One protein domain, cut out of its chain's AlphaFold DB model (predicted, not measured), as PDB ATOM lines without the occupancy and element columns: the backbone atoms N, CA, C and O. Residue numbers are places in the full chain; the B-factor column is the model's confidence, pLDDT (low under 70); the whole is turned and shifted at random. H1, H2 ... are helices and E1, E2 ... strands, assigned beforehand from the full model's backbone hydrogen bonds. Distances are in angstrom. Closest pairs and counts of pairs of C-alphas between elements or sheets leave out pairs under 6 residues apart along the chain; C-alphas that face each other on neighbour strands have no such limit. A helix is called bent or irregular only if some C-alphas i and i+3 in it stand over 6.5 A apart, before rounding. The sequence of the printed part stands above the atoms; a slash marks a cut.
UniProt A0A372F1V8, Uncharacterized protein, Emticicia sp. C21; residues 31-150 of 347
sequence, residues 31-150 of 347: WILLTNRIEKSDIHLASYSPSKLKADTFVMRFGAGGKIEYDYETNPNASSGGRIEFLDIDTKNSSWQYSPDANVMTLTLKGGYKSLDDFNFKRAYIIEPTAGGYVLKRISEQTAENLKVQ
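This is residues 31 to 150 of the 347 residues of an uncharacterized protein of Emticicia sp. C21 (UniProt A0A372F1V8). A single antiparallel sheet of eight strands is curled like part of a barrel and folded back on itself, left open along most of its seam: the edge strands E4 and E5 come together at one end, near Ile 68 and Ser 95, and spread apart from there. The long strands E7 and E8 bend sharply, and the small helix H1 follows E8 at the far margin of the body. The printed part has 120 residues with eight named strands followed by one named helix, in the sheet order E4 E3 E1 E2 E8 E7 E6 E5; the class is mostly strand. The whole is compact, with a radius of gyration of the C-alphas of 14.7 A and spans of 50 by 33 by 25 A.

The sheet is strongly twisted and is a folded sheet, bent back into two leaves that face each other. One leaf holds E4, residues 68 to 73, E3, residues 57 to 62, E1, residues 31 to 33, E2, residues 43 to 47, and E8, residues 133 to 143; the other holds E6, residues 104 to 112, and E5, residues 95 to 99. E7, residues 119 to 130, is the hinge, and bends by 76 degrees at residue 122; E8 bends by 68 degrees at residue 140. E5 E6 E7 E8 form a meander, each strand the antiparallel neighbour of the one before. Within hydrogen-bond range are N 59 and O 71 of the hairpin E3 and E4, 2.8 A, N 31 and O 60 of E1 and E3, 2.8 A, N 32 and O 46 of the hairpin E1 and E2, 2.9 A, N 136 and O 43 of E8 and E2, 2.8 A, N 128 and O 135 of the hairpin E7 and E8, 2.9 A, N 125 and O 105 of the hairpin E6 and E7, 2.8 A, and N 106 and O 97 of the hairpin E5 and E6, 2.8 A. The closest C-alphas of edge strands E4 and E5, those of Ile 68 and Ser 95, are 5.8 A apart. H1, residues 144 to 150, only grazes the sheet with its residues 144 to 147; 2 of its 3 O i to N i+4 pairs are within hydrogen-bond range.

E1 begins at C-alpha 31, (-9.152, -22.185, -34.665). E7 measures 27.6 A, E8 27.2 A and E6 23.8 A from first to last C-alpha. H1 measures 10.4 A and ends at C-alpha 150, (-30.201, -20.582, -9.316).

The C-alphas farthest apart, those of Asn 77 and Val 149, are 50.2 A apart. The printed part has no cut. The link from E4 to E5, residues 74 to 94, is long; its residues 88 to 89 pair antiparallel with residues 111 to 112 of E6. The mean pLDDT of the printed part is 78.2, with residues 78 to 85 and 142 to 150 among those under 70.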
ATOM      1  N   TRP A  31      -9.788 -21.177 -35.502       88.25
ATOM      2  CA  TRP A  31      -9.152 -22.185 -34.665       88.25
ATOM      3  C   TRP A  31      -9.589 -23.559 -35.134       88.25
ATOM      4  O   TRP A  31     -10.767 -23.774 -35.385       88.25
ATOM      5  N   ILE A  32      -8.649 -24.484 -35.248       84.56
ATOM      6  CA  ILE A  32      -8.956 -25.884 -35.520       84.56
ATOM      7  C   ILE A  32      -9.197 -26.564 -34.173       84.56
ATOM      8  O   ILE A  32      -8.309 -26.543 -33.315       84.56
ATOM      9  N   LEU A  33     -10.381 -27.152 -33.988       83.31
ATOM     10  CA  LEU A  33     -10.659 -27.988 -32.825       83.31
ATOM     11  C   LEU A  33      -9.959 -29.330 -33.016       83.31
ATOM     12  O   LEU A  33     -10.159 -30.011 -34.019       83.31
ATOM     13  N   LEU A  34      -9.124 -29.694 -32.050       74.31
ATOM     14  CA  LEU A  34      -8.406 -30.964 -32.073       74.31
ATOM     15  C   LEU A  34      -9.115 -32.022 -31.231       74.31
ATOM     16  O   LEU A  34      -9.009 -33.204 -31.527       74.31
ATOM     17  N   THR A  35      -9.849 -31.611 -30.200       68.31
ATOM     18  CA  THR A  35     -10.572 -32.535 -29.327       68.31
ATOM     19  C   THR A  35     -11.788 -33.131 -30.044       68.31
ATOM     20  O   THR A  35     -12.645 -32.396 -30.528       68.31
ATOM     21  N   ASN A  36     -11.920 -34.460 -30.026       62.75
ATOM     22  CA  ASN A  36     -13.073 -35.159 -30.611       62.75
ATOM     23  C   ASN A  36     -14.397 -34.870 -29.874       62.75
ATOM     24  O   ASN A  36     -15.454 -34.894 -30.496       62.75
ATOM     25  N   ARG A  37     -14.347 -34.596 -28.561       70.44
ATOM     26  CA  ARG A  37     -15.508 -34.366 -27.681       70.44
ATOM     27  C   ARG A  37     -15.315 -33.149 -26.784       70.44
ATOM     28  O   ARG A  37     -14.702 -33.240 -25.718       70.44
ATOM     29  N   ILE A  38     -15.846 -32.008 -27.218       79.38
ATOM     30  CA  ILE A  38     -15.731 -30.720 -26.511       79.38
ATOM     31  C   ILE A  38     -16.436 -30.731 -25.143       79.38
ATOM     32  O   ILE A  38     -16.143 -29.921 -24.263       79.38
ATOM     33  N   GLU A  39     -17.364 -31.665 -24.940       76.19
ATOM     34  CA  GLU A  39     -18.150 -31.803 -23.726       76.19
ATOM     35  C   GLU A  39     -17.522 -32.732 -22.677       76.19
ATOM     36  O   GLU A  39     -17.964 -32.701 -21.533       76.19
ATOM     37  N   LYS A  40     -16.472 -33.505 -22.982       67.69
ATOM     38  CA  LYS A  40     -15.891 -34.458 -22.009       67.69
ATOM     39  C   LYS A  40     -14.541 -34.054 -21.425       67.69
ATOM     40  O   LYS A  40     -14.227 -34.462 -20.309       67.69
ATOM     41  N   SER A  41     -13.762 -33.253 -22.140       65.25
ATOM     42  CA  SER A  41     -12.356 -33.002 -21.809       65.25
ATOM     43  C   SER A  41     -11.966 -31.531 -21.967       65.25
ATOM     44  O   SER A  41     -12.803 -30.667 -22.252       65.25
ATOM     45  N   ASP A  42     -10.689 -31.249 -21.719       81.75
ATOM     46  CA  ASP A  42     -10.062 -29.984 -22.073       81.75
ATOM     47  C   ASP A  42     -10.142 -29.738 -23.590       81.75
ATOM     48  O   ASP A  42     -10.171 -30.656 -24.420       81.75
ATOM     49  N   ILE A  43     -10.207 -28.463 -23.969       83.75
ATOM     50  CA  ILE A  43     -10.401 -28.078 -25.369       83.75
ATOM     51  C   ILE A  43      -9.055 -27.691 -25.957       83.75
ATOM     52  O   ILE A  43      -8.457 -26.689 -25.564       83.75
ATOM     53  N   HIS A  44      -8.593 -28.463 -26.934       81.81
ATOM     54  CA  HIS A  44      -7.343 -28.204 -27.634       81.81
ATOM     55  C   HIS A  44      -7.623 -27.471 -28.946       81.81
ATOM     56  O   HIS A  44      -8.365 -27.960 -29.802       81.81
ATOM     57  N   LEU A  45      -7.013 -26.296 -29.098       85.31
ATOM     58  CA  LEU A  45      -7.188 -25.411 -30.244       85.31
ATOM     59  C   LEU A  45      -5.851 -25.192 -30.947       85.31
ATOM     60  O   LEU A  45      -4.914 -24.647 -30.364       85.31
ATOM     61  N   ALA A  46      -5.782 -25.543 -32.227       83.56
ATOM     62  CA  ALA A  46      -4.669 -25.162 -33.089       83.56
ATOM     63  C   ALA A  46      -4.978 -23.871 -33.846       83.56
ATOM     64  O   ALA A  46      -6.104 -23.633 -34.287       83.56
ATOM     65  N   SER A  47      -3.947 -23.059 -34.059       84.38
ATOM     66  CA  SER A  47      -4.010 -21.937 -34.991       84.38
ATOM     67  C   SER A  47      -4.353 -22.460 -36.383       84.38
ATOM     68  O   SER A  47      -3.740 -23.418 -36.866       84.38
ATOM     69  N   TYR A  48      -5.325 -21.826 -37.031       86.38
ATOM     70  CA  TYR A  48      -5.731 -22.210 -38.373       86.38
ATOM     71  C   TYR A  48      -4.584 -22.072 -39.383       86.38
ATOM     72  O   TYR A  48      -3.929 -21.033 -39.471       86.38
ATOM     73  N   SER A  49      -4.393 -23.119 -40.183       84.06
ATOM     74  CA  SER A  49      -3.581 -23.101 -41.397       84.06
ATOM     75  C   SER A  49      -4.184 -24.089 -42.397       84.06
ATOM     76  O   SER A  49      -4.432 -25.232 -42.002       84.06
ATOM     77  N   PRO A  50      -4.349 -23.725 -43.683       82.44
ATOM     78  CA  PRO A  50      -4.832 -24.651 -44.709       82.44
ATOM     79  C   PRO A  50      -4.010 -25.945 -44.795       82.44
ATOM     80  O   PRO A  50      -4.563 -27.018 -45.014       82.44
ATOM     81  N   SER A  51      -2.695 -25.870 -44.550       79.31
ATOM     82  CA  SER A  51      -1.808 -27.043 -44.543       79.31
ATOM     83  C   SER A  51      -2.089 -28.023 -43.402       79.31
ATOM     84  O   SER A  51      -1.713 -29.189 -43.499       79.31
ATOM     85  N   LYS A  52      -2.734 -27.558 -42.324       76.69
ATOM     86  CA  LYS A  52      -3.093 -28.374 -41.162       76.69
ATOM     87  C   LYS A  52      -4.465 -29.031 -41.333       76.69
ATOM     88  O   LYS A  52      -4.763 -29.942 -40.578       76.69
ATOM     89  N   LEU A  53      -5.284 -28.620 -42.302       76.81
ATOM     90  CA  LEU A  53      -6.605 -29.212 -42.512       76.81
ATOM     91  C   LEU A  53      -6.495 -30.657 -43.036       76.81
ATOM     92  O   LEU A  53      -5.639 -30.985 -43.861       76.81
ATOM     93  N   LYS A  54      -7.403 -31.512 -42.568       73.50
ATOM     94  CA  LYS A  54      -7.743 -32.825 -43.136       73.50
ATOM     95  C   LYS A  54      -9.150 -32.786 -43.728       73.50
ATOM     96  O   LYS A  54      -9.747 -31.719 -43.766       73.50
ATOM     97  N   ALA A  55      -9.664 -33.922 -44.198       70.44
ATOM     98  CA  ALA A  55     -11.085 -34.052 -44.510       70.44
ATOM     99  C   ALA A  55     -11.932 -33.722 -43.274       70.44
ATOM    100  O   ALA A  55     -11.622 -34.207 -42.187       70.44
ATOM    101  N   ASP A  56     -12.959 -32.894 -43.467       74.31
ATOM    102  CA  ASP A  56     -13.987 -32.571 -42.478       74.31
ATOM    103  C   ASP A  56     -13.418 -32.049 -41.146       74.31
ATOM    104  O   ASP A  56     -13.801 -32.473 -40.058       74.31
ATOM    105  N   THR A  57     -12.467 -31.112 -41.219       79.75
ATOM    106  CA  THR A  57     -11.850 -30.518 -40.026       79.75
ATOM    107  C   THR A  57     -12.765 -29.461 -39.421       79.75
ATOM    108  O   THR A  57     -13.098 -28.487 -40.094       79.75
ATOM    109  N   PHE A  58     -13.113 -29.597 -38.140       85.38
ATOM    110  CA  PHE A  58     -13.891 -28.581 -37.429       85.38
ATOM    111  C   PHE A  58     -13.061 -27.316 -37.192       85.38
ATOM    112  O   PHE A  58     -12.032 -27.336 -36.507       85.38
ATOM    113  N   VAL A  59     -13.538 -26.201 -37.732       88.69
ATOM    114  CA  VAL A  59     -12.922 -24.886 -37.601       88.69
ATOM    115  C   VAL A  59     -13.898 -23.958 -36.901       88.69
ATOM    116  O   VAL A  59     -15.010 -23.771 -37.372       88.69
ATOM    117  N   MET A  60     -13.481 -23.331 -35.804       90.38
ATOM    118  CA  MET A  60     -14.306 -22.397 -35.041       90.38
ATOM    119  C   MET A  60     -13.706 -21.004 -34.946       90.38
ATOM    120  O   MET A  60     -12.488 -20.814 -34.958       90.38
ATOM    121  N   ARG A  61     -14.577 -20.010 -34.804       90.81
ATOM    122  CA  ARG A  61     -14.230 -18.611 -34.585       90.81
ATOM    123  C   ARG A  61     -15.003 -18.077 -33.388       90.81
ATOM    124  O   ARG A  61     -16.227 -18.172 -33.314       90.81
ATOM    125  N   PHE A  62     -14.267 -17.459 -32.474       89.56
ATOM    126  CA  PHE A  62     -14.821 -16.724 -31.346       89.56
ATOM    127  C   PHE A  62     -15.087 -15.290 -31.801       89.56
ATOM    128  O   PHE A  62     -14.204 -14.451 -31.760       89.56
ATOM    129  N   GLY A  63     -16.278 -15.009 -32.321       84.44
ATOM    130  CA  GLY A  63     -16.642 -13.700 -32.864       84.44
ATOM    131  C   GLY A  63     -16.907 -12.635 -31.795       84.44
ATOM    132  O   GLY A  63     -17.115 -12.924 -30.615       84.44
ATOM    133  N   ALA A  64     -16.942 -11.371 -32.221       83.00
ATOM    134  CA  ALA A  64     -17.282 -10.245 -31.353       83.00
ATOM    135  C   ALA A  64     -18.680 -10.395 -30.717       83.00
ATOM    136  O   ALA A  64     -19.579 -11.027 -31.276       83.00
ATOM    137  N   GLY A  65     -18.864  -9.795 -29.536       82.19
ATOM    138  CA  GLY A  65     -20.127  -9.875 -28.792       82.19
ATOM    139  C   GLY A  65     -20.440 -11.272 -28.249       82.19
ATOM    140  O   GLY A  65     -21.601 -11.580 -28.003       82.19
ATOM    141  N   GLY A  66     -19.422 -12.125 -28.104       86.94
ATOM    142  CA  GLY A  66     -19.569 -13.476 -27.568       86.94
ATOM    143  C   GLY A  66     -20.162 -14.488 -28.546       86.94
ATOM    144  O   GLY A  66     -20.541 -15.574 -28.122       86.94
ATOM    145  N   LYS A  67     -20.241 -14.167 -29.842       89.12
ATOM    146  CA  LYS A  67     -20.752 -15.085 -30.869       89.12
ATOM    147  C   LYS A  67     -19.771 -16.221 -31.136       89.12
ATOM    148  O   LYS A  67     -18.563 -15.996 -31.168       89.12
ATOM    149  N   ILE A  68     -20.288 -17.418 -31.380       91.25
ATOM    150  CA  ILE A  68     -19.501 -18.565 -31.841       91.25
ATOM    151  C   ILE A  68     -19.940 -18.889 -33.260       91.25
ATOM    152  O   ILE A  68     -21.131 -18.983 -33.544       91.25
ATOM    153  N   GLU A  69     -18.967 -19.053 -34.140       91.00
ATOM    154  CA  GLU A  69     -19.170 -19.512 -35.506       91.00
ATOM    155  C   GLU A  69     -18.287 -20.730 -35.742       91.00
ATOM    156  O   GLU A  69     -17.208 -20.835 -35.152       91.00
ATOM    157  N   TYR A  70     -18.721 -21.637 -36.607       91.44
ATOM    158  CA  TYR A  70     -17.916 -22.777 -37.013       91.44
ATOM    159  C   TYR A  70     -18.249 -23.203 -38.438       91.44
ATOM    160  O   TYR A  70     -19.289 -22.830 -38.981       91.44
ATOM    161  N   ASP A  71     -17.339 -23.972 -39.015       89.06
ATOM    162  CA  ASP A  71     -17.493 -24.638 -40.299       89.06
ATOM    163  C   ASP A  71     -16.669 -25.935 -40.304       89.06
ATOM    164  O   ASP A  71     -15.792 -26.136 -39.455       89.06
ATOM    165  N   TYR A  72     -16.934 -26.801 -41.276       85.38
ATOM    166  CA  TYR A  72     -16.114 -27.966 -41.573       85.38
ATOM    167  C   TYR A  72     -15.309 -27.710 -42.837       85.38
ATOM    168  O   TYR A  72     -15.838 -27.675 -43.945       85.38
ATOM    169  N   GLU A  73     -14.001 -27.550 -42.672       86.06
ATOM    170  CA  GLU A  73     -13.102 -27.264 -43.780       86.06
ATOM    171  C   GLU A  73     -12.274 -28.495 -44.144       86.06
ATOM    172  O   GLU A  73     -11.771 -29.216 -43.279       86.06
ATOM    173  N   THR A  74     -12.100 -28.719 -45.447       79.12
ATOM    174  CA  THR A  74     -11.319 -29.839 -45.976       79.12
ATOM    175  C   THR A  74     -10.104 -29.343 -46.742       79.12
ATOM    176  O   THR A  74     -10.218 -28.488 -47.618       79.12
ATOM    177  N   ASN A  75      -8.932 -29.922 -46.466       79.56
ATOM    178  CA  ASN A  75      -7.798 -29.785 -47.377       79.56
ATOM    179  C   ASN A  75      -8.093 -30.577 -48.662       79.56
ATOM    180  O   ASN A  75      -8.304 -31.787 -48.572       79.56
ATOM    181  N   PRO A  76      -8.061 -29.951 -49.852       71.69
ATOM    182  CA  PRO A  76      -8.361 -30.629 -51.115       71.69
ATOM    183  C   PRO A  76      -7.424 -31.807 -51.424       71.69
ATOM    184  O   PRO A  76      -7.784 -32.684 -52.202       71.69
ATOM    185  N   ASN A  77      -6.242 -31.855 -50.800       72.56
ATOM    186  CA  ASN A  77      -5.278 -32.946 -50.951       72.56
ATOM    187  C   ASN A  77      -5.421 -34.046 -49.883       72.56
ATOM    188  O   ASN A  77      -4.651 -35.007 -49.886       72.56
ATOM    189  N   ALA A  78      -6.353 -33.914 -48.933       65.56
ATOM    190  CA  ALA A  78      -6.572 -34.924 -47.909       65.56
ATOM    191  C   ALA A  78      -7.435 -36.070 -48.451       65.56
ATOM    192  O   ALA A  78      -8.496 -35.857 -49.032       65.56
ATOM    193  N   SER A  79      -7.007 -37.309 -48.209       56.84
ATOM    194  CA  SER A  79      -7.856 -38.481 -48.422       56.84
ATOM    195  C   SER A  79      -9.068 -38.408 -47.491       56.84
ATOM    196  O   SER A  79      -8.888 -38.213 -46.286       56.84
ATOM    197  N   SER A  80     -10.276 -38.605 -48.025       53.69
ATOM    198  CA  SER A  80     -11.511 -38.668 -47.237       53.69
ATOM    199  C   SER A  80     -11.391 -39.745 -46.153       53.69
ATOM    200  O   SER A  80     -11.333 -40.941 -46.459       53.69
ATOM    201  N   GLY A  81     -11.318 -39.326 -44.891       48.41
ATOM    202  CA  GLY A  81     -11.469 -40.226 -43.752       48.41
ATOM    203  C   GLY A  81     -12.908 -40.735 -43.691       48.41
ATOM    204  O   GLY A  81     -13.835 -40.049 -44.110       48.41
ATOM    205  N   GLY A  82     -13.113 -41.965 -43.215       49.53
ATOM    206  CA  GLY A  82     -14.466 -42.474 -42.976       49.53
ATOM    207  C   GLY A  82     -15.242 -41.580 -41.998       49.53
ATOM    208  O   GLY A  82     -14.630 -40.932 -41.155       49.53
ATOM    209  N   ARG A  83     -16.578 -41.582 -42.131       46.50
ATOM    210  CA  ARG A  83     -17.557 -40.759 -41.389       46.50
ATOM    211  C   ARG A  83     -17.093 -40.335 -39.988       46.50
ATOM    212  O   ARG A  83     -16.984 -41.178 -39.099       46.50
ATOM    213  N   ILE A  84     -16.923 -39.028 -39.817       54.50
ATOM    214  CA  ILE A  84     -16.819 -38.343 -38.528       54.50
ATOM    215  C   ILE A  84     -18.253 -37.990 -38.094       54.50
ATOM    216  O   ILE A  84     -19.075 -37.608 -38.930       54.50
ATOM    217  N   GLU A  85     -18.597 -38.181 -36.820       62.84
ATOM    218  CA  GLU A  85     -19.824 -37.590 -36.272       62.84
ATOM    219  C   GLU A  85     -19.589 -36.083 -36.154       62.84
ATOM    220  O   GLU A  85     -18.705 -35.645 -35.419       62.84
ATOM    221  N   PHE A  86     -20.326 -35.296 -36.933       75.31
ATOM    222  CA  PHE A  86     -20.156 -33.851 -36.970       75.31
ATOM    223  C   PHE A  86     -20.744 -33.246 -35.688       75.31
ATOM    224  O   PHE A  86     -21.941 -33.347 -35.439       75.31
ATOM    225  N   LEU A  87     -19.894 -32.604 -34.889       83.81
ATOM    226  CA  LEU A  87     -20.303 -31.611 -33.904       83.81
ATOM    227  C   LEU A  87     -21.140 -30.508 -34.571       83.81
ATOM    228  O   LEU A  87     -20.659 -29.793 -35.454       83.81
ATOM    229  N   ASP A  88     -22.364 -30.350 -34.096       85.44
ATOM    230  CA  ASP A  88     -23.298 -29.305 -34.474       85.44
ATOM    231  C   ASP A  88     -23.531 -28.400 -33.259       85.44
ATOM    232  O   ASP A  88     -23.900 -28.876 -32.181       85.44
ATOM    233  N   ILE A  89     -23.261 -27.100 -33.397       90.19
ATOM    234  CA  ILE A  89     -23.398 -26.129 -32.306       90.19
ATOM    235  C   ILE A  89     -24.608 -25.249 -32.591       90.19
ATOM    236  O   ILE A  89     -24.676 -24.563 -33.611       90.19
ATOM    237  N   ASP A  90     -25.528 -25.171 -31.631       92.06
ATOM    238  CA  ASP A  90     -26.595 -24.179 -31.634       92.06
ATOM    239  C   ASP A  90     -25.989 -22.795 -31.358       92.06
ATOM    240  O   ASP A  90     -25.904 -22.329 -30.218       92.06
ATOM    241  N   THR A  91     -25.526 -22.136 -32.420       91.56
ATOM    242  CA  THR A  91     -24.859 -20.824 -32.366       91.56
ATOM    243  C   THR A  91     -25.754 -19.707 -31.835       91.56
ATOM    244  O   THR A  91     -25.242 -18.663 -31.433       91.56
ATOM    245  N   LYS A  92     -27.081 -19.904 -31.796       91.12
ATOM    246  CA  LYS A  92     -28.020 -18.932 -31.217       91.12
ATOM    247  C   LYS A  92     -28.038 -19.003 -29.694       91.12
ATOM    248  O   LYS A  92     -28.212 -17.974 -29.048       91.12
ATOM    249  N   ASN A  93     -27.865 -20.202 -29.141       91.44
ATOM    250  CA  ASN A  93     -27.873 -20.455 -27.699       91.44
ATOM    251  C   ASN A  93     -26.470 -20.668 -27.109       91.44
ATOM    252  O   ASN A  93     -26.321 -20.815 -25.897       91.44
ATOM    253  N   SER A  94     -25.443 -20.658 -27.956       93.69
ATOM    254  CA  SER A  94     -24.045 -20.772 -27.562       93.69
ATOM    255  C   SER A  94     -23.359 -19.411 -27.563       93.69
ATOM    256  O   SER A  94     -23.608 -18.564 -28.418       93.69
ATOM    257  N   SER A  95     -22.472 -19.193 -26.599       94.50
ATOM    258  CA  SER A  95     -21.721 -17.949 -26.479       94.50
ATOM    259  C   SER A  95     -20.388 -18.141 -25.771       94.50
ATOM    260  O   SER A  95     -20.149 -19.145 -25.100       94.50
ATOM    261  N   TRP A  96     -19.515 -17.149 -25.898       93.38
ATOM    262  CA  TRP A  96     -18.252 -17.110 -25.178       93.38
ATOM    263  C   TRP A  96     -18.000 -15.744 -24.544       93.38
ATOM    264  O   TRP A  96     -18.480 -14.712 -25.012       93.38
ATOM    265  N   GLN A  97     -17.228 -15.739 -23.464       91.25
ATOM    266  CA  GLN A  97     -16.764 -14.536 -22.778       91.25
ATOM    267  C   GLN A  97     -15.323 -14.752 -22.326       91.25
ATOM    268  O   GLN A  97     -14.942 -15.871 -21.988       91.25
ATOM    269  N   TYR A  98     -14.521 -13.692 -22.299       89.00
ATOM    270  CA  TYR A  98     -13.152 -13.748 -21.798       89.00
ATOM    271  C   TYR A  98     -12.923 -12.643 -20.777       89.00
ATOM    272  O   TYR A  98     -13.246 -11.485 -21.035       89.00
ATOM    273  N   SER A  99     -12.374 -13.029 -19.628       86.81
ATOM    274  CA  SER A  99     -11.907 -12.133 -18.578       86.81
ATOM    275  C   SER A  99     -10.378 -12.075 -18.633       86.81
ATOM    276  O   SER A  99      -9.731 -13.038 -18.203       86.81
ATOM    277  N   PRO A 100      -9.784 -10.992 -19.176       81.19
ATOM    278  CA  PRO A 100      -8.334 -10.862 -19.300       81.19
ATOM    279  C   PRO A 100      -7.622 -10.880 -17.948       81.19
ATOM    280  O   PRO A 100      -6.591 -11.532 -17.815       81.19
ATOM    281  N   ASP A 101      -8.206 -10.232 -16.937       80.62
ATOM    282  CA  ASP A 101      -7.598 -10.085 -15.608       80.62
ATOM    283  C   ASP A 101      -7.430 -11.431 -14.892       80.62
ATOM    284  O   ASP A 101      -6.466 -11.642 -14.161       80.62
ATOM    285  N   ALA A 102      -8.356 -12.362 -15.133       82.06
ATOM    286  CA  ALA A 102      -8.304 -13.714 -14.586       82.06
ATOM    287  C   ALA A 102      -7.681 -14.734 -15.557       82.06
ATOM    288  O   ALA A 102      -7.465 -15.881 -15.177       82.06
ATOM    289  N   ASN A 103      -7.433 -14.347 -16.814       86.06
ATOM    290  CA  ASN A 103      -7.143 -15.254 -17.926       86.06
ATOM    291  C   ASN A 103      -8.149 -16.425 -18.030       86.06
ATOM    292  O   ASN A 103      -7.779 -17.580 -18.267       86.06
ATOM    293  N   VAL A 104      -9.435 -16.118 -17.833       88.38
ATOM    294  CA  VAL A 104     -10.515 -17.112 -17.839       88.38
ATOM    295  C   VAL A 104     -11.417 -16.914 -19.046       88.38
ATOM    296  O   VAL A 104     -11.984 -15.837 -19.244       88.38
ATOM    297  N   MET A 105     -11.608 -17.979 -19.821       90.75
ATOM    298  CA  MET A 105     -12.646 -18.067 -20.842       90.75
ATOM    299  C   MET A 105     -13.870 -18.774 -20.275       90.75
ATOM    300  O   MET A 105     -13.764 -19.878 -19.752       90.75
ATOM    301  N   THR A 106     -15.044 -18.172 -20.416       92.06
ATOM    302  CA  THR A 106     -16.317 -18.853 -20.174       92.06
ATOM    303  C   THR A 106     -16.932 -19.245 -21.506       92.06
ATOM    304  O   THR A 106     -17.171 -18.378 -22.346       92.06
ATOM    305  N   LEU A 107     -17.217 -20.531 -21.690       92.56
ATOM    306  CA  LEU A 107     -17.966 -21.051 -22.830       92.56
ATOM    307  C   LEU A 107     -19.334 -21.524 -22.357       92.56
ATOM    308  O   LEU A 107     -19.434 -22.346 -21.446       92.56
ATOM    309  N   THR A 108     -20.376 -21.012 -22.997       93.94
ATOM    310  CA  THR A 108     -21.724 -21.572 -22.935       93.94
ATOM    311  C   THR A 108     -21.955 -22.281 -24.256       93.94
ATOM    312  O   THR A 108     -21.988 -21.619 -25.290       93.94
ATOM    313  N   LEU A 109     -22.059 -23.605 -24.247       92.25
ATOM    314  CA  LEU A 109     -22.252 -24.390 -25.460       92.25
ATOM    315  C   LEU A 109     -23.505 -25.241 -25.338       92.25
ATOM    316  O   LEU A 109     -23.670 -25.987 -24.373       92.25
ATOM    317  N   LYS A 110     -24.345 -25.138 -26.362       91.12
ATOM    318  CA  LYS A 110     -25.459 -26.033 -26.625       91.12
ATOM    319  C   LYS A 110     -25.247 -26.666 -27.995       91.12
ATOM    320  O   LYS A 110     -25.000 -25.948 -28.963       91.12
ATOM    321  N   GLY A 111     -25.310 -27.985 -28.073       89.94
ATOM    322  CA  GLY A 111     -25.073 -28.701 -29.318       89.94
ATOM    323  C   GLY A 111     -24.964 -30.200 -29.108       89.94
ATOM    324  O   GLY A 111     -25.333 -30.725 -28.057       89.94
ATOM    325  N   GLY A 112     -24.425 -30.882 -30.108       84.19
ATOM    326  CA  GLY A 112     -24.165 -32.309 -30.022       84.19
ATOM    327  C   GLY A 112     -23.595 -32.906 -31.288       84.19
ATOM    328  O   GLY A 112     -23.353 -32.215 -32.270       84.19
ATOM    329  N   TYR A 113     -23.347 -34.207 -31.235       76.00
ATOM    330  CA  TYR A 113     -22.731 -34.975 -32.323       76.00
ATOM    331  C   TYR A 113     -23.769 -35.812 -33.078       76.00
ATOM    332  O   TYR A 113     -23.552 -36.218 -34.220       76.00
ATOM    333  N   LYS A 114     -24.905 -36.089 -32.428       67.38
ATOM    334  CA  LYS A 114     -26.039 -36.841 -32.972       67.38
ATOM    335  C   LYS A 114     -27.308 -35.992 -32.991       67.38
ATOM    336  O   LYS A 114     -28.100 -36.126 -33.922       67.38
ATOM    337  N   SER A 115     -27.498 -35.128 -31.991       69.44
ATOM    338  CA  SER A 115     -28.604 -34.169 -31.924       69.44
ATOM    339  C   SER A 115     -28.150 -32.822 -31.357       69.44
ATOM    340  O   SER A 115     -27.214 -32.763 -30.569       69.44
ATOM    341  N   LEU A 116     -28.842 -31.734 -31.699       74.06
ATOM    342  CA  LEU A 116     -28.531 -30.378 -31.213       74.06
ATOM    343  C   LEU A 116     -28.717 -30.180 -29.693       74.06
ATOM    344  O   LEU A 116     -28.390 -29.113 -29.170       74.06
ATOM    345  N   ASP A 117     -29.242 -31.184 -28.989       71.31
ATOM    346  CA  ASP A 117     -29.526 -31.144 -27.555       71.31
ATOM    347  C   ASP A 117     -28.679 -32.150 -26.747       71.31
ATOM    348  O   ASP A 117     -28.932 -32.319 -25.553       71.31
ATOM    349  N   ASP A 118     -27.676 -32.810 -27.351       74.62
ATOM    350  CA  ASP A 118     -26.878 -33.838 -26.654       74.62
ATOM    351  C   ASP A 118     -26.135 -33.272 -25.433       74.62
ATOM    352  O   ASP A 118     -25.950 -33.969 -24.434       74.62
ATOM    353  N   PHE A 119     -25.698 -32.013 -25.497       83.56
ATOM    354  CA  PHE A 119     -25.106 -31.327 -24.363       83.56
ATOM    355  C   PHE A 119     -25.518 -29.858 -24.286       83.56
ATOM    356  O   PHE A 119     -25.748 -29.165 -25.280       83.56
ATOM    357  N   ASN A 120     -25.571 -29.371 -23.048       89.94
ATOM    358  CA  ASN A 120     -25.801 -27.972 -22.726       89.94
ATOM    359  C   ASN A 120     -25.050 -27.624 -21.437       89.94
ATOM    360  O   ASN A 120     -25.452 -28.038 -20.342       89.94
ATOM    361  N   PHE A 121     -23.951 -26.888 -21.571       89.06
ATOM    362  CA  PHE A 121     -23.096 -26.541 -20.444       89.06
ATOM    363  C   PHE A 121     -22.656 -25.085 -20.470       89.06
ATOM    364  O   PHE A 121     -22.510 -24.464 -21.521       89.06
ATOM    365  N   LYS A 122     -22.344 -24.580 -19.275       91.62
ATOM    366  CA  LYS A 122     -21.572 -23.360 -19.074       91.62
ATOM    367  C   LYS A 122     -20.325 -23.702 -18.267       91.62
ATOM    368  O   LYS A 122     -20.418 -24.151 -17.126       91.62
ATOM    369  N   ARG A 123     -19.149 -23.519 -18.862       91.56
ATOM    370  CA  ARG A 123     -17.860 -23.908 -18.275       91.56
ATOM    371  C   ARG A 123     -16.877 -22.759 -18.309       91.56
ATOM    372  O   ARG A 123     -16.875 -21.966 -19.248       91.56
ATOM    373  N   ALA A 124     -16.040 -22.705 -17.283       90.25
ATOM    374  CA  ALA A 124     -14.922 -21.782 -17.215       90.25
ATOM    375  C   ALA A 124     -13.619 -22.542 -17.458       90.25
ATOM    376  O   ALA A 124     -13.454 -23.676 -16.994       90.25
ATOM    377  N   TYR A 125     -12.702 -21.893 -18.167       90.38
ATOM    378  CA  TYR A 125     -11.433 -22.456 -18.586       90.38
ATOM    379  C   TYR A 125     -10.290 -21.481 -18.329       90.38
ATOM    380  O   TYR A 125     -10.421 -20.297 -18.640       90.38
ATOM    381  N   ILE A 126      -9.162 -21.985 -17.832       88.38
ATOM    382  CA  ILE A 126      -7.882 -21.274 -17.907       88.38
ATOM    383  C   ILE A 126      -7.304 -21.502 -19.298       88.38
ATOM    384  O   ILE A 126      -7.315 -22.623 -19.807       88.38
ATOM    385  N   ILE A 127      -6.792 -20.437 -19.906       86.44
ATOM    386  CA  ILE A 127      -6.163 -20.511 -21.221       86.44
ATOM    387  C   ILE A 127      -4.658 -20.675 -21.056       86.44
ATOM    388  O   ILE A 127      -3.984 -19.780 -20.542       86.44
ATOM    389  N   GLU A 128      -4.121 -21.785 -21.548       84.12
ATOM    390  CA  GLU A 128      -2.683 -22.037 -21.567       84.12
ATOM    391  C   GLU A 128      -2.142 -21.953 -23.007       84.12
ATOM    392  O   GLU A 128      -2.629 -22.673 -23.886       84.12
ATOM    393  N   PRO A 129      -1.165 -21.066 -23.291       78.31
ATOM    394  CA  PRO A 129      -0.539 -20.980 -24.605       78.31
ATOM    395  C   PRO A 129       0.356 -22.188 -24.886       78.31
ATOM    396  O   PRO A 129       0.982 -22.756 -23.993       78.31
ATOM    397  N   THR A 130       0.448 -22.541 -26.163       73.25
ATOM    398  CA  THR A 130       1.284 -23.630 -26.687       73.25
ATOM    399  C   THR A 130       1.934 -23.177 -27.991       73.25
ATOM    400  O   THR A 130       1.474 -22.215 -28.611       73.25
ATOM    401  N   ALA A 131       2.957 -23.887 -28.462       67.50
ATOM    402  CA  ALA A 131       3.682 -23.529 -29.681       67.50
ATOM    403  C   ALA A 131       2.797 -23.463 -30.945       67.50
ATOM    404  O   ALA A 131       3.161 -22.798 -31.908       67.50
ATOM    405  N   GLY A 132       1.614 -24.095 -30.947       73.06
ATOM    406  CA  GLY A 132       0.693 -24.095 -32.089       73.06
ATOM    407  C   GLY A 132      -0.674 -23.447 -31.852       73.06
ATOM    408  O   GLY A 132      -1.469 -23.393 -32.791       73.06
ATOM    409  N   GLY A 133      -0.987 -22.980 -30.643       81.50
ATOM    410  CA  GLY A 133      -2.330 -22.516 -30.285       81.50
ATOM    411  C   GLY A 133      -2.565 -22.490 -28.777       81.50
ATOM    412  O   GLY A 133      -1.715 -21.999 -28.035       81.50
ATOM    413  N   TYR A 134      -3.692 -23.031 -28.313       83.62
ATOM    414  CA  TYR A 134      -4.104 -22.969 -26.908       83.62
ATOM    415  C   TYR A 134      -4.700 -24.285 -26.405       83.62
ATOM    416  O   TYR A 134      -5.336 -25.021 -27.159       83.62
ATOM    417  N   VAL A 135      -4.561 -24.523 -25.102       83.00
ATOM    418  CA  VAL A 135      -5.376 -25.488 -24.354       83.00
ATOM    419  C   VAL A 135      -6.295 -24.712 -23.422       83.00
ATOM    420  O   VAL A 135      -5.837 -23.863 -22.656       83.00
ATOM    421  N   LEU A 136      -7.594 -24.986 -23.497       87.19
ATOM    422  CA  LEU A 136      -8.577 -24.485 -22.546       87.19
ATOM    423  C   LEU A 136      -8.751 -25.552 -21.466       87.19
ATOM    424  O   LEU A 136      -9.441 -26.550 -21.686       87.19
ATOM    425  N   LYS A 137      -8.116 -25.336 -20.310       83.25
ATOM    426  CA  LYS A 137      -8.185 -26.248 -19.164       83.25
ATOM    427  C   LYS A 137      -9.396 -25.960 -18.310       83.25
ATOM    428  O   LYS A 137      -9.528 -24.852 -17.784       83.25
ATOM    429  N   ARG A 138     -10.285 -26.938 -18.170       85.19
ATOM    430  CA  ARG A 138     -11.534 -26.762 -17.424       85.19
ATOM    431  C   ARG A 138     -11.231 -26.516 -15.944       85.19
ATOM    432  O   ARG A 138     -10.559 -27.316 -15.304       85.19
ATOM    433  N   ILE A 139     -11.789 -25.442 -15.389       84.88
ATOM    434  CA  ILE A 139     -11.676 -25.111 -13.956       84.88
ATOM    435  C   ILE A 139     -12.998 -25.227 -13.196       84.88
ATOM    436  O   ILE A 139     -12.987 -25.398 -11.981       84.88
ATOM    437  N   SER A 140     -14.140 -25.161 -13.883       77.44
ATOM    438  CA  SER A 140     -15.457 -25.372 -13.269       77.44
ATOM    439  C   SER A 140     -16.535 -25.664 -14.310       77.44
ATOM    440  O   SER A 140     -16.431 -25.211 -15.454       77.44
ATOM    441  N   GLU A 141     -17.614 -26.326 -13.892       73.94
ATOM    442  CA  GLU A 141     -18.759 -26.663 -14.738       73.94
ATOM    443  C   GLU A 141     -20.099 -26.366 -14.052       73.94
ATOM    444  O   GLU A 141     -20.317 -26.732 -12.898       73.94
ATOM    445  N   GLN A 142     -21.009 -25.725 -14.787       62.16
ATOM    446  CA  GLN A 142     -22.429 -25.627 -14.461       62.16
ATOM    447  C   GLN A 142     -23.239 -26.314 -15.570       62.16
ATOM    448  O   GLN A 142     -23.181 -25.910 -16.735       62.16
ATOM    449  N   THR A 143     -23.994 -27.354 -15.215       51.50
ATOM    450  CA  THR A 143     -24.920 -28.063 -16.112       51.50
ATOM    451  C   THR A 143     -26.316 -27.431 -16.072       51.50
ATOM    452  O   THR A 143     -26.686 -26.760 -15.105       51.50
ATOM    453  N   ALA A 144     -27.114 -27.633 -17.126       47.50
ATOM    454  CA  ALA A 144     -28.436 -27.012 -17.281       47.50
ATOM    455  C   ALA A 144     -29.429 -27.288 -16.129       47.50
ATOM    456  O   ALA A 144     -30.284 -26.443 -15.855       47.50
ATOM    457  N   GLU A 145     -29.306 -28.413 -15.414       45.91
ATOM    458  CA  GLU A 145     -30.111 -28.686 -14.211       45.91
ATOM    459  C   GLU A 145     -29.824 -27.678 -13.085       45.91
ATOM    460  O   GLU A 145     -30.754 -27.194 -12.440       45.91
ATOM    461  N   ASN A 146     -28.569 -27.248 -12.929       38.22
ATOM    462  CA  ASN A 146     -28.164 -26.267 -11.917       38.22
ATOM    463  C   ASN A 146     -28.518 -24.818 -12.299       38.22
ATOM    464  O   ASN A 146     -28.759 -23.990 -11.419       38.22
ATOM    465  N   LEU A 147     -28.622 -24.507 -13.596       41.19
ATOM    466  CA  LEU A 147     -29.031 -23.178 -14.078       41.19
ATOM    467  C   LEU A 147     -30.518 -22.882 -13.809       41.19
ATOM    468  O   LEU A 147     -30.887 -21.723 -13.629       41.19
ATOM    469  N   LYS A 148     -31.370 -23.915 -13.717       35.31
ATOM    470  CA  LYS A 148     -32.786 -23.763 -13.327       35.31
ATOM    471  C   LYS A 148     -32.973 -23.516 -11.826       35.31
ATOM    472  O   LYS A 148     -33.921 -22.840 -11.442       35.31
ATOM    473  N   VAL A 149     -32.077 -24.033 -10.981       32.78
ATOM    474  CA  VAL A 149     -32.175 -23.899  -9.515       32.78
ATOM    475  C   VAL A 149     -31.714 -22.514  -9.042       32.78
ATOM    476  O   VAL A 149     -32.338 -21.939  -8.152       32.78
ATOM    477  N   GLN A 150     -30.695 -21.922  -9.679       32.78
ATOM    478  CA  GLN A 150     -30.201 -20.582  -9.316       32.78
ATOM    479  C   GLN A 150     -31.170 -19.435  -9.640       32.78
ATOM    480  O   GLN A 150     -31.115 -18.406  -8.973       32.78
TER     481      GLN A 150